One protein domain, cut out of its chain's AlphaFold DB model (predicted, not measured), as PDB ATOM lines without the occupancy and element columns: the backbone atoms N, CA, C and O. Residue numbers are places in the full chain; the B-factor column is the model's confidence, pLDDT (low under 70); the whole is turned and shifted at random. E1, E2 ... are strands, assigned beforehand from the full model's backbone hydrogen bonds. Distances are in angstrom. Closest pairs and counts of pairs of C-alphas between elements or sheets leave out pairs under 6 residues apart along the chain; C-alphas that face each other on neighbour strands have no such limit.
ATOM      1  N   VAL A 498     -10.740 -32.404 -33.598       59.81
ATOM      2  CA  VAL A 498     -10.860 -31.508 -34.742       59.81
ATOM      3  C   VAL A 498     -12.270 -31.646 -35.299       59.81
ATOM      4  O   VAL A 498     -12.708 -32.741 -35.644       59.81
ATOM      5  N   VAL A 499     -12.979 -30.525 -35.409       63.31
ATOM      6  CA  VAL A 499     -14.336 -30.477 -35.966       63.31
ATOM      7  C   VAL A 499     -14.305 -29.759 -37.308       63.31
ATOM      8  O   VAL A 499     -13.774 -28.653 -37.416       63.31
ATOM      9  N   ARG A 500     -14.904 -30.367 -38.331       59.38
ATOM     10  CA  ARG A 500     -15.070 -29.788 -39.666       59.38
ATOM     11  C   ARG A 500     -16.546 -29.811 -40.055       59.38
ATOM     12  O   ARG A 500     -17.148 -30.872 -40.166       59.38
ATOM     13  N   CYS A 501     -17.131 -28.645 -40.309       57.03
ATOM     14  CA  CYS A 501     -18.468 -28.569 -40.902       57.03
ATOM     15  C   CYS A 501     -18.357 -28.709 -42.422       57.03
ATOM     16  O   CYS A 501     -17.673 -27.913 -43.065       57.03
ATOM     17  N   THR A 502     -19.001 -29.728 -42.992       57.56
ATOM     18  CA  THR A 502     -18.996 -29.967 -44.443       57.56
ATOM     19  C   THR A 502     -20.156 -29.271 -45.147       57.56
ATOM     20  O   THR A 502     -19.998 -28.890 -46.299       57.56
ATOM     21  N   ASP A 503     -21.289 -29.080 -44.456       55.25
ATOM     22  CA  ASP A 503     -22.492 -28.384 -44.934       55.25
ATOM     23  C   ASP A 503     -23.368 -27.916 -43.754       55.25
ATOM     24  O   ASP A 503     -23.158 -28.315 -42.603       55.25
ATOM     25  N   VAL A 504     -24.397 -27.097 -44.022       52.56
ATOM     26  CA  VAL A 504     -25.361 -26.647 -42.999       52.56
ATOM     27  C   VAL A 504     -26.049 -27.855 -42.363       52.56
ATOM     28  O   VAL A 504     -26.930 -28.492 -42.939       52.56
ATOM     29  N   GLY A 505     -25.659 -28.161 -41.130       53.44
ATOM     30  CA  GLY A 505     -26.232 -29.266 -40.382       53.44
ATOM     31  C   GLY A 505     -25.548 -30.613 -40.525       53.44
ATOM     32  O   GLY A 505     -26.133 -31.574 -40.031       53.44
ATOM     33  N   HIS A 506     -24.369 -30.681 -41.151       61.72
ATOM     34  CA  HIS A 506     -23.493 -31.855 -41.149       61.72
ATOM     35  C   HIS A 506     -22.096 -31.501 -40.631       61.72
ATOM     36  O   HIS A 506     -21.424 -30.622 -41.176       61.72
ATOM     37  N   CYS A 507     -21.667 -32.216 -39.593       63.66
ATOM     38  CA  CYS A 507     -20.342 -32.066 -38.998       63.66
ATOM     39  C   CYS A 507     -19.575 -33.390 -39.079       63.66
ATOM     40  O   CYS A 507     -20.095 -34.440 -38.696       63.66
ATOM     41  N   GLU A 508     -18.332 -33.318 -39.536       72.44
ATOM     42  CA  GLU A 508     -17.327 -34.365 -39.391       72.44
ATOM     43  C   GLU A 508     -16.475 -34.061 -38.157       72.44
ATOM     44  O   GLU A 508     -16.004 -32.937 -37.966       72.44
ATOM     45  N   LEU A 509     -16.292 -35.060 -37.303       73.38
ATOM     46  CA  LEU A 509     -15.513 -34.955 -36.077       73.38
ATOM     47  C   LEU A 509     -14.397 -35.981 -36.104       73.38
ATOM     48  O   LEU A 509     -14.676 -37.164 -36.243       73.38
ATOM     49  N   SER A 510     -13.161 -35.546 -35.909       76.25
ATOM     50  CA  SER A 510     -12.030 -36.435 -35.661       76.25
ATOM     51  C   SER A 510     -11.634 -36.306 -34.199       76.25
ATOM     52  O   SER A 510     -11.322 -35.202 -33.756       76.25
ATOM     53  N   VAL A 511     -11.679 -37.403 -33.443       75.50
ATOM     54  CA  VAL A 511     -11.439 -37.392 -31.992       75.50
ATOM     55  C   VAL A 511     -10.270 -38.283 -31.597       75.50
ATOM     56  O   VAL A 511     -10.098 -39.380 -32.138       75.50
ATOM     57  N   GLY A 512      -9.453 -37.777 -30.677       70.25
ATOM     58  CA  GLY A 512      -8.281 -38.452 -30.138       70.25
ATOM     59  C   GLY A 512      -8.607 -39.695 -29.312       70.25
ATOM     60  O   GLY A 512      -9.760 -40.103 -29.155       70.25
ATOM     61  N   ASP A 513      -7.551 -40.314 -28.798       74.69
ATOM     62  CA  ASP A 513      -7.667 -41.442 -27.876       74.69
ATOM     63  C   ASP A 513      -8.329 -40.994 -26.559       74.69
ATOM     64  O   ASP A 513      -8.254 -39.825 -26.183       74.69
ATOM     65  N   GLU A 514      -9.039 -41.900 -25.896       70.88
ATOM     66  CA  GLU A 514      -9.792 -41.692 -24.644       70.88
ATOM     67  C   GLU A 514     -10.828 -40.546 -24.659       70.88
ATOM     68  O   GLU A 514     -11.332 -40.121 -23.618       70.88
ATOM     69  N   SER A 515     -11.200 -40.051 -25.840       69.81
ATOM     70  CA  SER A 515     -12.143 -38.939 -25.976       69.81
ATOM     71  C   SER A 515     -13.601 -39.398 -25.860       69.81
ATOM     72  O   SER A 515     -13.989 -40.411 -26.447       69.81
ATOM     73  N   SER A 516     -14.427 -38.617 -25.150       69.44
ATOM     74  CA  SER A 516     -15.885 -38.794 -25.064       69.44
ATOM     75  C   SER A 516     -16.597 -37.668 -25.814       69.44
ATOM     76  O   SER A 516     -16.288 -36.498 -25.605       69.44
ATOM     77  N   VAL A 517     -17.526 -38.022 -26.705       70.19
ATOM     78  CA  VAL A 517     -18.228 -37.105 -27.616       70.19
ATOM     79  C   VAL A 517     -19.731 -37.244 -27.435       70.19
ATOM     80  O   VAL A 517     -20.255 -38.353 -27.471       70.19
ATOM     81  N   TRP A 518     -20.442 -36.123 -27.317       67.69
ATOM     82  CA  TRP A 518     -21.899 -36.097 -27.164       67.69
ATOM     83  C   TRP A 518     -22.575 -35.527 -28.413       67.69
ATOM     84  O   TRP A 518     -22.292 -34.408 -28.841       67.69
ATOM     85  N   CYS A 519     -23.468 -36.311 -29.015       68.31
ATOM     86  CA  CYS A 519     -24.166 -35.987 -30.251       68.31
ATOM     87  C   CYS A 519     -25.684 -36.176 -30.119       68.31
ATOM     88  O   CYS A 519     -26.230 -37.254 -30.344       68.31
ATOM     89  N   ASP A 520     -26.401 -35.082 -29.875       59.66
ATOM     90  CA  ASP A 520     -27.856 -35.096 -29.663       59.66
ATOM     91  C   ASP A 520     -28.694 -35.144 -30.959       59.66
ATOM     92  O   ASP A 520     -29.888 -34.835 -30.948       59.66
ATOM     93  N   ARG A 521     -28.104 -35.507 -32.110       56.81
ATOM     94  CA  ARG A 521     -28.814 -35.542 -33.401       56.81
ATOM     95  C   ARG A 521     -28.608 -36.800 -34.225       56.81
ATOM     96  O   ARG A 521     -27.494 -37.269 -34.420       56.81
ATOM     97  N   VAL A 522     -29.709 -37.229 -34.842       53.41
ATOM     98  CA  VAL A 522     -29.772 -38.384 -35.745       53.41
ATOM     99  C   VAL A 522     -29.228 -38.071 -37.128       53.41
ATOM    100  O   VAL A 522     -29.715 -37.147 -37.780       53.41
ATOM    101  N   GLY A 523     -28.271 -38.874 -37.606       55.91
ATOM    102  CA  GLY A 523     -27.891 -38.929 -39.025       55.91
ATOM    103  C   GLY A 523     -27.186 -37.692 -39.573       55.91
ATOM    104  O   GLY A 523     -27.178 -37.504 -40.783       55.91
ATOM    105  N   LYS A 524     -26.664 -36.826 -38.698       63.72
ATOM    106  CA  LYS A 524     -26.088 -35.517 -39.058       63.72
ATOM    107  C   LYS A 524     -24.646 -35.318 -38.587       63.72
ATOM    108  O   LYS A 524     -24.067 -34.264 -38.837       63.72
ATOM    109  N   CYS A 525     -24.076 -36.317 -37.922       67.94
ATOM    110  CA  CYS A 525     -22.703 -36.286 -37.441       67.94
ATOM    111  C   CYS A 525     -21.972 -37.553 -37.883       67.94
ATOM    112  O   CYS A 525     -22.453 -38.668 -37.644       67.94
ATOM    113  N   THR A 526     -20.810 -37.358 -38.497       79.50
ATOM    114  CA  THR A 526     -19.844 -38.419 -38.787       79.50
ATOM    115  C   THR A 526     -18.686 -38.260 -37.816       79.50
ATOM    116  O   THR A 526     -18.116 -37.177 -37.715       79.50
ATOM    117  N   VAL A 527     -18.355 -39.315 -37.077       81.00
ATOM    118  CA  VAL A 527     -17.303 -39.290 -36.055       81.00
ATOM    119  C   VAL A 527     -16.230 -40.307 -36.418       81.00
ATOM    120  O   VAL A 527     -16.496 -41.503 -36.470       81.00
ATOM    121  N   GLU A 528     -15.016 -39.840 -36.666       85.12
ATOM    122  CA  GLU A 528     -13.821 -40.651 -36.847       85.12
ATOM    123  C   GLU A 528     -13.008 -40.657 -35.551       85.12
ATOM    124  O   GLU A 528     -12.548 -39.622 -35.073       85.12
ATOM    125  N   CYS A 529     -12.809 -41.837 -34.984       79.88
ATOM    126  CA  CYS A 529     -11.970 -42.004 -33.811       79.88
ATOM    127  C   CYS A 529     -10.555 -42.398 -34.221       79.88
ATOM    128  O   CYS A 529     -10.352 -43.324 -35.009       79.88
ATOM    129  N   LEU A 530      -9.569 -41.709 -33.653       79.62
ATOM    130  CA  LEU A 530      -8.149 -41.993 -33.858       79.62
ATOM    131  C   LEU A 530      -7.626 -43.044 -32.862       79.62
ATOM    132  O   LEU A 530      -6.619 -43.695 -33.137       79.62
ATOM    133  N   GLY A 531      -8.345 -43.260 -31.754       80.19
ATOM    134  CA  GLY A 531      -8.039 -44.237 -30.705       80.19
ATOM    135  C   GLY A 531      -9.284 -44.895 -30.091       80.19
ATOM    136  O   GLY A 531     -10.303 -45.085 -30.765       80.19
ATOM    137  N   ASP A 532      -9.185 -45.288 -28.823       79.88
ATOM    138  CA  ASP A 532     -10.287 -45.755 -27.985       79.88
ATOM    139  C   ASP A 532     -11.185 -44.571 -27.594       79.88
ATOM    140  O   ASP A 532     -10.851 -43.778 -26.728       79.88
ATOM    141  N   CYS A 533     -12.356 -44.444 -28.211       79.00
ATOM    142  CA  CYS A 533     -13.267 -43.314 -27.997       79.00
ATOM    143  C   CYS A 533     -14.658 -43.777 -27.538       79.00
ATOM    144  O   CYS A 533     -15.052 -44.931 -27.752       79.00
ATOM    145  N   GLU A 534     -15.403 -42.846 -26.951       82.88
ATOM    146  CA  GLU A 534     -16.813 -42.961 -26.580       82.88
ATOM    147  C   GLU A 534     -17.645 -41.931 -27.342       82.88
ATOM    148  O   GLU A 534     -17.320 -40.746 -27.354       82.88
ATOM    149  N   VAL A 535     -18.741 -42.361 -27.966       81.06
ATOM    150  CA  VAL A 535     -19.663 -41.461 -28.667       81.06
ATOM    151  C   VAL A 535     -21.083 -41.685 -28.160       81.06
ATOM    152  O   VAL A 535     -21.729 -42.667 -28.517       81.06
ATOM    153  N   HIS A 536     -21.592 -40.756 -27.360       81.56
ATOM    154  CA  HIS A 536     -22.970 -40.724 -26.881       81.56
ATOM    155  C   HIS A 536     -23.864 -40.126 -27.964       81.56
ATOM    156  O   HIS A 536     -23.694 -38.976 -28.361       81.56
ATOM    157  N   CYS A 537     -24.819 -40.898 -28.467       79.31
ATOM    158  CA  CYS A 537     -25.735 -40.474 -29.518       79.31
ATOM    159  C   CYS A 537     -27.153 -40.964 -29.167       79.31
ATOM    160  O   CYS A 537     -27.627 -41.932 -29.769       79.31
ATOM    161  N   PRO A 538     -27.837 -40.307 -28.201       69.19
ATOM    162  CA  PRO A 538     -29.103 -40.771 -27.609       69.19
ATOM    163  C   PRO A 538     -30.275 -40.813 -28.586       69.19
ATOM    164  O   PRO A 538     -31.271 -41.491 -28.369       69.19
ATOM    165  N   GLN A 539     -30.168 -40.092 -29.699       69.75
ATOM    166  CA  GLN A 539     -31.173 -40.133 -30.758       69.75
ATOM    167  C   GLN A 539     -30.849 -41.210 -31.825       69.75
ATOM    168  O   GLN A 539     -31.671 -41.503 -32.694       69.75
ATOM    169  N   GLY A 540     -29.667 -41.840 -31.763       67.75
ATOM    170  CA  GLY A 540     -29.179 -42.841 -32.717       67.75
ATOM    171  C   GLY A 540     -28.714 -42.257 -34.058       67.75
ATOM    172  O   GLY A 540     -28.804 -41.065 -34.295       67.75
ATOM    173  N   GLY A 541     -28.196 -43.090 -34.970       70.62
ATOM    174  CA  GLY A 541     -27.936 -42.697 -36.368       70.62
ATOM    175  C   GLY A 541     -26.643 -41.926 -36.669       70.62
ATOM    176  O   GLY A 541     -26.466 -41.518 -37.810       70.62
ATOM    177  N   CYS A 542     -25.749 -41.722 -35.702       75.25
ATOM    178  CA  CYS A 542     -24.397 -41.213 -35.956       75.25
ATOM    179  C   CYS A 542     -23.567 -42.222 -36.786       75.25
ATOM    180  O   CYS A 542     -23.633 -43.424 -36.517       75.25
ATOM    181  N   ASP A 543     -22.784 -41.758 -37.769       83.81
ATOM    182  CA  ASP A 543     -21.851 -42.617 -38.523       83.81
ATOM    183  C   ASP A 543     -20.480 -42.611 -37.837       83.81
ATOM    184  O   ASP A 543     -19.738 -41.636 -37.936       83.81
ATOM    185  N   VAL A 544     -20.167 -43.673 -37.089       84.25
ATOM    186  CA  VAL A 544     -18.945 -43.765 -36.274       84.25
ATOM    187  C   VAL A 544     -17.925 -44.692 -36.939       84.25
ATOM    188  O   VAL A 544     -18.199 -45.867 -37.194       84.25
ATOM    189  N   GLN A 545     -16.721 -44.180 -37.185       87.44
ATOM    190  CA  GLN A 545     -15.605 -44.904 -37.788       87.44
ATOM    191  C   GLN A 545     -14.487 -45.103 -36.760       87.44
ATOM    192  O   GLN A 545     -13.941 -44.142 -36.231       87.44
ATOM    193  N   CYS A 546     -14.136 -46.362 -36.489       85.94
ATOM    194  CA  CYS A 546     -13.041 -46.711 -35.582       85.94
ATOM    195  C   CYS A 546     -11.731 -46.949 -36.348       85.94
ATOM    196  O   CYS A 546     -11.772 -47.390 -37.505       85.94
ATOM    197  N   PRO A 547     -10.570 -46.764 -35.694       82.56
ATOM    198  CA  PRO A 547      -9.282 -46.916 -36.352       82.56
ATOM    199  C   PRO A 547      -8.972 -48.388 -36.663       82.56
ATOM    200  O   PRO A 547      -9.447 -49.326 -36.008       82.56
ATOM    201  N   ASP A 548      -8.137 -48.600 -37.680       80.31
ATOM    202  CA  ASP A 548      -7.629 -49.916 -38.059       80.31
ATOM    203  C   ASP A 548      -6.687 -50.469 -36.977       80.31
ATOM    204  O   ASP A 548      -5.641 -49.887 -36.693       80.31
ATOM    205  N   ARG A 549      -7.008 -51.637 -36.398       70.62
ATOM    206  CA  ARG A 549      -6.110 -52.343 -35.463       70.62
ATOM    207  C   ARG A 549      -5.564 -53.632 -36.093       70.62
ATOM    208  O   ARG A 549      -6.282 -54.298 -36.849       70.62
ATOM    209  N   PRO A 550      -4.299 -54.004 -35.821       67.31
ATOM    210  CA  PRO A 550      -3.738 -55.257 -36.307       67.31
ATOM    211  C   PRO A 550      -4.454 -56.447 -35.656       67.31
ATOM    212  O   PRO A 550      -4.600 -56.516 -34.436       67.31
ATOM    213  N   ASP A 551      -4.909 -57.400 -36.470       68.75
ATOM    214  CA  ASP A 551      -5.462 -58.656 -35.967       68.75
ATOM    215  C   ASP A 551      -4.360 -59.554 -35.369       68.75
ATOM    216  O   ASP A 551      -3.166 -59.276 -35.489       68.75
ATOM    217  N   LYS A 552      -4.735 -60.687 -34.753       67.56
ATOM    218  CA  LYS A 552      -3.780 -61.656 -34.164       67.56
ATOM    219  C   LYS A 552      -2.739 -62.210 -35.164       67.56
ATOM    220  O   LYS A 552      -1.849 -62.950 -34.764       67.56
ATOM    221  N   ARG A 553      -2.871 -61.902 -36.462       71.06
ATOM    222  CA  ARG A 553      -1.970 -62.284 -37.559       71.06
ATOM    223  C   ARG A 553      -1.241 -61.077 -38.174       71.06
ATOM    224  O   ARG A 553      -0.615 -61.230 -39.220       71.06
ATOM    225  N   GLY A 554      -1.314 -59.900 -37.549       64.38
ATOM    226  CA  GLY A 554      -0.614 -58.681 -37.959       64.38
ATOM    227  C   GLY A 554      -1.233 -57.944 -39.150       64.38
ATOM    228  O   GLY A 554      -0.611 -57.022 -39.669       64.38
ATOM    229  N   LYS A 555      -2.437 -58.318 -39.609       70.94
ATOM    230  CA  LYS A 555      -3.127 -57.604 -40.697       70.94
ATOM    231  C   LYS A 555      -4.030 -56.517 -40.123       70.94
ATOM    232  O   LYS A 555      -4.871 -56.815 -39.277       70.94
ATOM    233  N   GLN A 556      -3.889 -55.283 -40.606       69.56
ATOM    234  CA  GLN A 556      -4.796 -54.184 -40.263       69.56
ATOM    235  C   GLN A 556      -6.219 -54.505 -40.746       69.56
ATOM    236  O   GLN A 556      -6.421 -54.862 -41.911       69.56
ATOM    237  N   LYS A 557      -7.196 -54.438 -39.839       68.81
ATOM    238  CA  LYS A 557      -8.621 -54.581 -40.155       68.81
ATOM    239  C   LYS A 557      -9.428 -53.497 -39.450       68.81
ATOM    240  O   LYS A 557      -9.277 -53.319 -38.240       68.81
ATOM    241  N   ARG A 558     -10.371 -52.895 -40.186       67.12
ATOM    242  CA  ARG A 558     -11.304 -51.905 -39.637       67.12
ATOM    243  C   ARG A 558     -12.190 -52.587 -38.610       67.12
ATOM    244  O   ARG A 558     -12.968 -53.485 -38.956       67.12
ATOM    245  N   LYS A 559     -12.060 -52.195 -37.342       73.25
ATOM    246  CA  LYS A 559     -12.956 -52.657 -36.278       73.25
ATOM    247  C   LYS A 559     -14.263 -51.873 -36.421       73.25
ATOM    248  O   LYS A 559     -14.236 -50.666 -36.615       73.25
ATOM    249  N   LYS A 560     -15.411 -52.551 -36.384       80.75
ATOM    250  CA  LYS A 560     -16.703 -51.853 -36.328       80.75
ATOM    251  C   LYS A 560     -16.921 -51.318 -34.906       80.75
ATOM    252  O   LYS A 560     -16.520 -52.023 -33.974       80.75
ATOM    253  N   PRO A 561     -17.546 -50.140 -34.733       84.88
ATOM    254  CA  PRO A 561     -17.940 -49.672 -33.410       84.88
ATOM    255  C   PRO A 561     -18.904 -50.676 -32.776       84.88
ATOM    256  O   PRO A 561     -19.754 -51.259 -33.462       84.88
ATOM    257  N   LYS A 562     -18.760 -50.897 -31.471       85.94
ATOM    258  CA  LYS A 562     -19.755 -51.624 -30.680       85.94
ATOM    259  C   LYS A 562     -20.787 -50.622 -30.181       85.94
ATOM    260  O   LYS A 562     -20.416 -49.539 -29.755       85.94
ATOM    261  N   LYS A 563     -22.070 -50.968 -30.267       85.12
ATOM    262  CA  LYS A 563     -23.163 -50.144 -29.744       85.12
ATOM    263  C   LYS A 563     -23.639 -50.743 -28.421       85.12
ATOM    264  O   LYS A 563     -24.028 -51.909 -28.425       85.12
ATOM    265  N   CYS A 564     -23.608 -49.958 -27.349       83.81
ATOM    266  CA  CYS A 564     -24.054 -50.315 -26.001       83.81
ATOM    267  C   CYS A 564     -25.079 -49.248 -25.580       83.81
ATOM    268  O   CYS A 564     -24.711 -48.090 -25.382       83.81
ATOM    269  N   GLY A 565     -26.372 -49.585 -25.589       83.81
ATOM    270  CA  GLY A 565     -27.449 -48.601 -25.416       83.81
ATOM    271  C   GLY A 565     -27.364 -47.436 -26.416       83.81
ATOM    272  O   GLY A 565     -27.379 -47.637 -27.638       83.81
ATOM    273  N   ASP A 566     -27.236 -46.223 -25.881       77.62
ATOM    274  CA  ASP A 566     -27.128 -44.959 -26.620       77.62
ATOM    275  C   ASP A 566     -25.679 -44.542 -26.935       77.62
ATOM    276  O   ASP A 566     -25.440 -43.449 -27.456       77.62
ATOM    277  N   VAL A 567     -24.704 -45.409 -26.651       82.31
ATOM    278  CA  VAL A 567     -23.270 -45.130 -26.790       82.31
ATOM    279  C   VAL A 567     -22.637 -46.027 -27.854       82.31
ATOM    280  O   VAL A 567     -22.918 -47.224 -27.949       82.31
ATOM    281  N   TYR A 568     -21.757 -45.450 -28.670       85.44
ATOM    282  CA  TYR A 568     -20.868 -46.174 -29.573       85.44
ATOM    283  C   TYR A 568     -19.450 -46.182 -28.999       85.44
ATOM    284  O   TYR A 568     -18.887 -45.131 -28.702       85.44
ATOM    285  N   LEU A 569     -18.866 -47.374 -28.881       84.69
ATOM    286  CA  LEU A 569     -17.524 -47.602 -28.353       84.69
ATOM    287  C   LEU A 569     -16.585 -48.071 -29.466       84.69
ATOM    288  O   LEU A 569     -16.830 -49.093 -30.128       84.69
ATOM    289  N   CYS A 570     -15.472 -47.360 -29.645       86.12
ATOM    290  CA  CYS A 570     -14.348 -47.840 -30.443       86.12
ATOM    291  C   CYS A 570     -13.296 -48.450 -29.523       86.12
ATOM    292  O   CYS A 570     -12.814 -47.810 -28.601       86.12
ATOM    293  N   GLY A 571     -12.964 -49.717 -29.778       76.25
ATOM    294  CA  GLY A 571     -11.852 -50.413 -29.130       76.25
ATOM    295  C   GLY A 571     -12.070 -50.878 -27.680       76.25
ATOM    296  O   GLY A 571     -11.372 -51.812 -27.283       76.25
TER     297      GLY A 571
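Overview. This is residues 498 to 571 of the 579 residues of the protein "Non-specific serine/threonine protein kinase" of Enhygromyxa salina (UniProt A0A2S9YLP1). From E2 to E6 the chain winds in stacked turns, a small flattened coil with two strand walls, E2, E4 and E6 in one and E3 and E5 in the other. The hairpin of E1 and E2 lengthens the first wall at one end, the hairpin of E9 and E10 lengthens the second at the other end, the two walls are only partly face to face, and the hairpin of E7 and E8 reaches away as an arm. The printed part has 74 residues with ten named strands, E1 to E10 in order, and no named helix: the class is all strand. The sheets run E1, E2, E4, E6, mixed, E3, E5, E10, E9, mixed, and E7, E8, antiparallel. The whole is compact, with a radius of gyration of the C-alphas of 12.5 A, yet elongated, spanning 42 by 26 by 18 A.

Along the chain. Find C-alpha 498 at (-10.860, -31.508, -34.742); from there E1 runs 15.8 A to residue 503. E2, residues 506 to 511, covers 16.1 A, and E3 is residues 516 to 518. E4, residues 525 to 529, covers 12.7 A and ends at C-alpha 529, (-11.970, -42.004, -33.811). Next come E5, residues 534 to 536, E6, residues 543 to 545, E7, residues 548 to 550, E8, residues 556 to 558, and E9, residues 562 to 564. E10, residues 567 to 569, ends at C-alpha 569, (-17.524, -47.602, -28.353).

Arrangement. Start at edge strand E1, antiparallel to E2 at 164 degrees, with N 500 and O 508 2.8 A apart. E2 and E4 are parallel at 15 degrees, with N 528 and O 509 at 2.7 A. E4 and edge strand E6 are parallel at 12 degrees, with N 527 and O 543 at 2.8 A. In the second sheet, E3 and E5 are parallel at 16 degrees, with N 517 and O 534 at 2.8 A. E5 and E10 are antiparallel at 163 degrees, with N 568 and O 535 at 2.8 A. E10 and edge strand E9 form a hairpin, antiparallel at 147 degrees, with N 569 and O 562 at 2.8 A. Between the sheets, the closest C-alphas of E6 and E10, those of Val 544 and Tyr 568, are 7.4 A apart. E6 runs on into E7 at 34 degrees across a break of 2 residues. E7 and E8 form a hairpin, antiparallel at 140 degrees, with N 557 and O 549 at 3.1 A.

Size, cuts and confidence. The two C-alphas farthest apart, those of Val 504 and Arg 553, are 43.0 A apart. The printed part has no cut, and no link is long. Look at the B-factor column: the mean pLDDT of the printed part is 72.7, and 30 residues are under 70, among them residues 498 to 507 and 518 to 525.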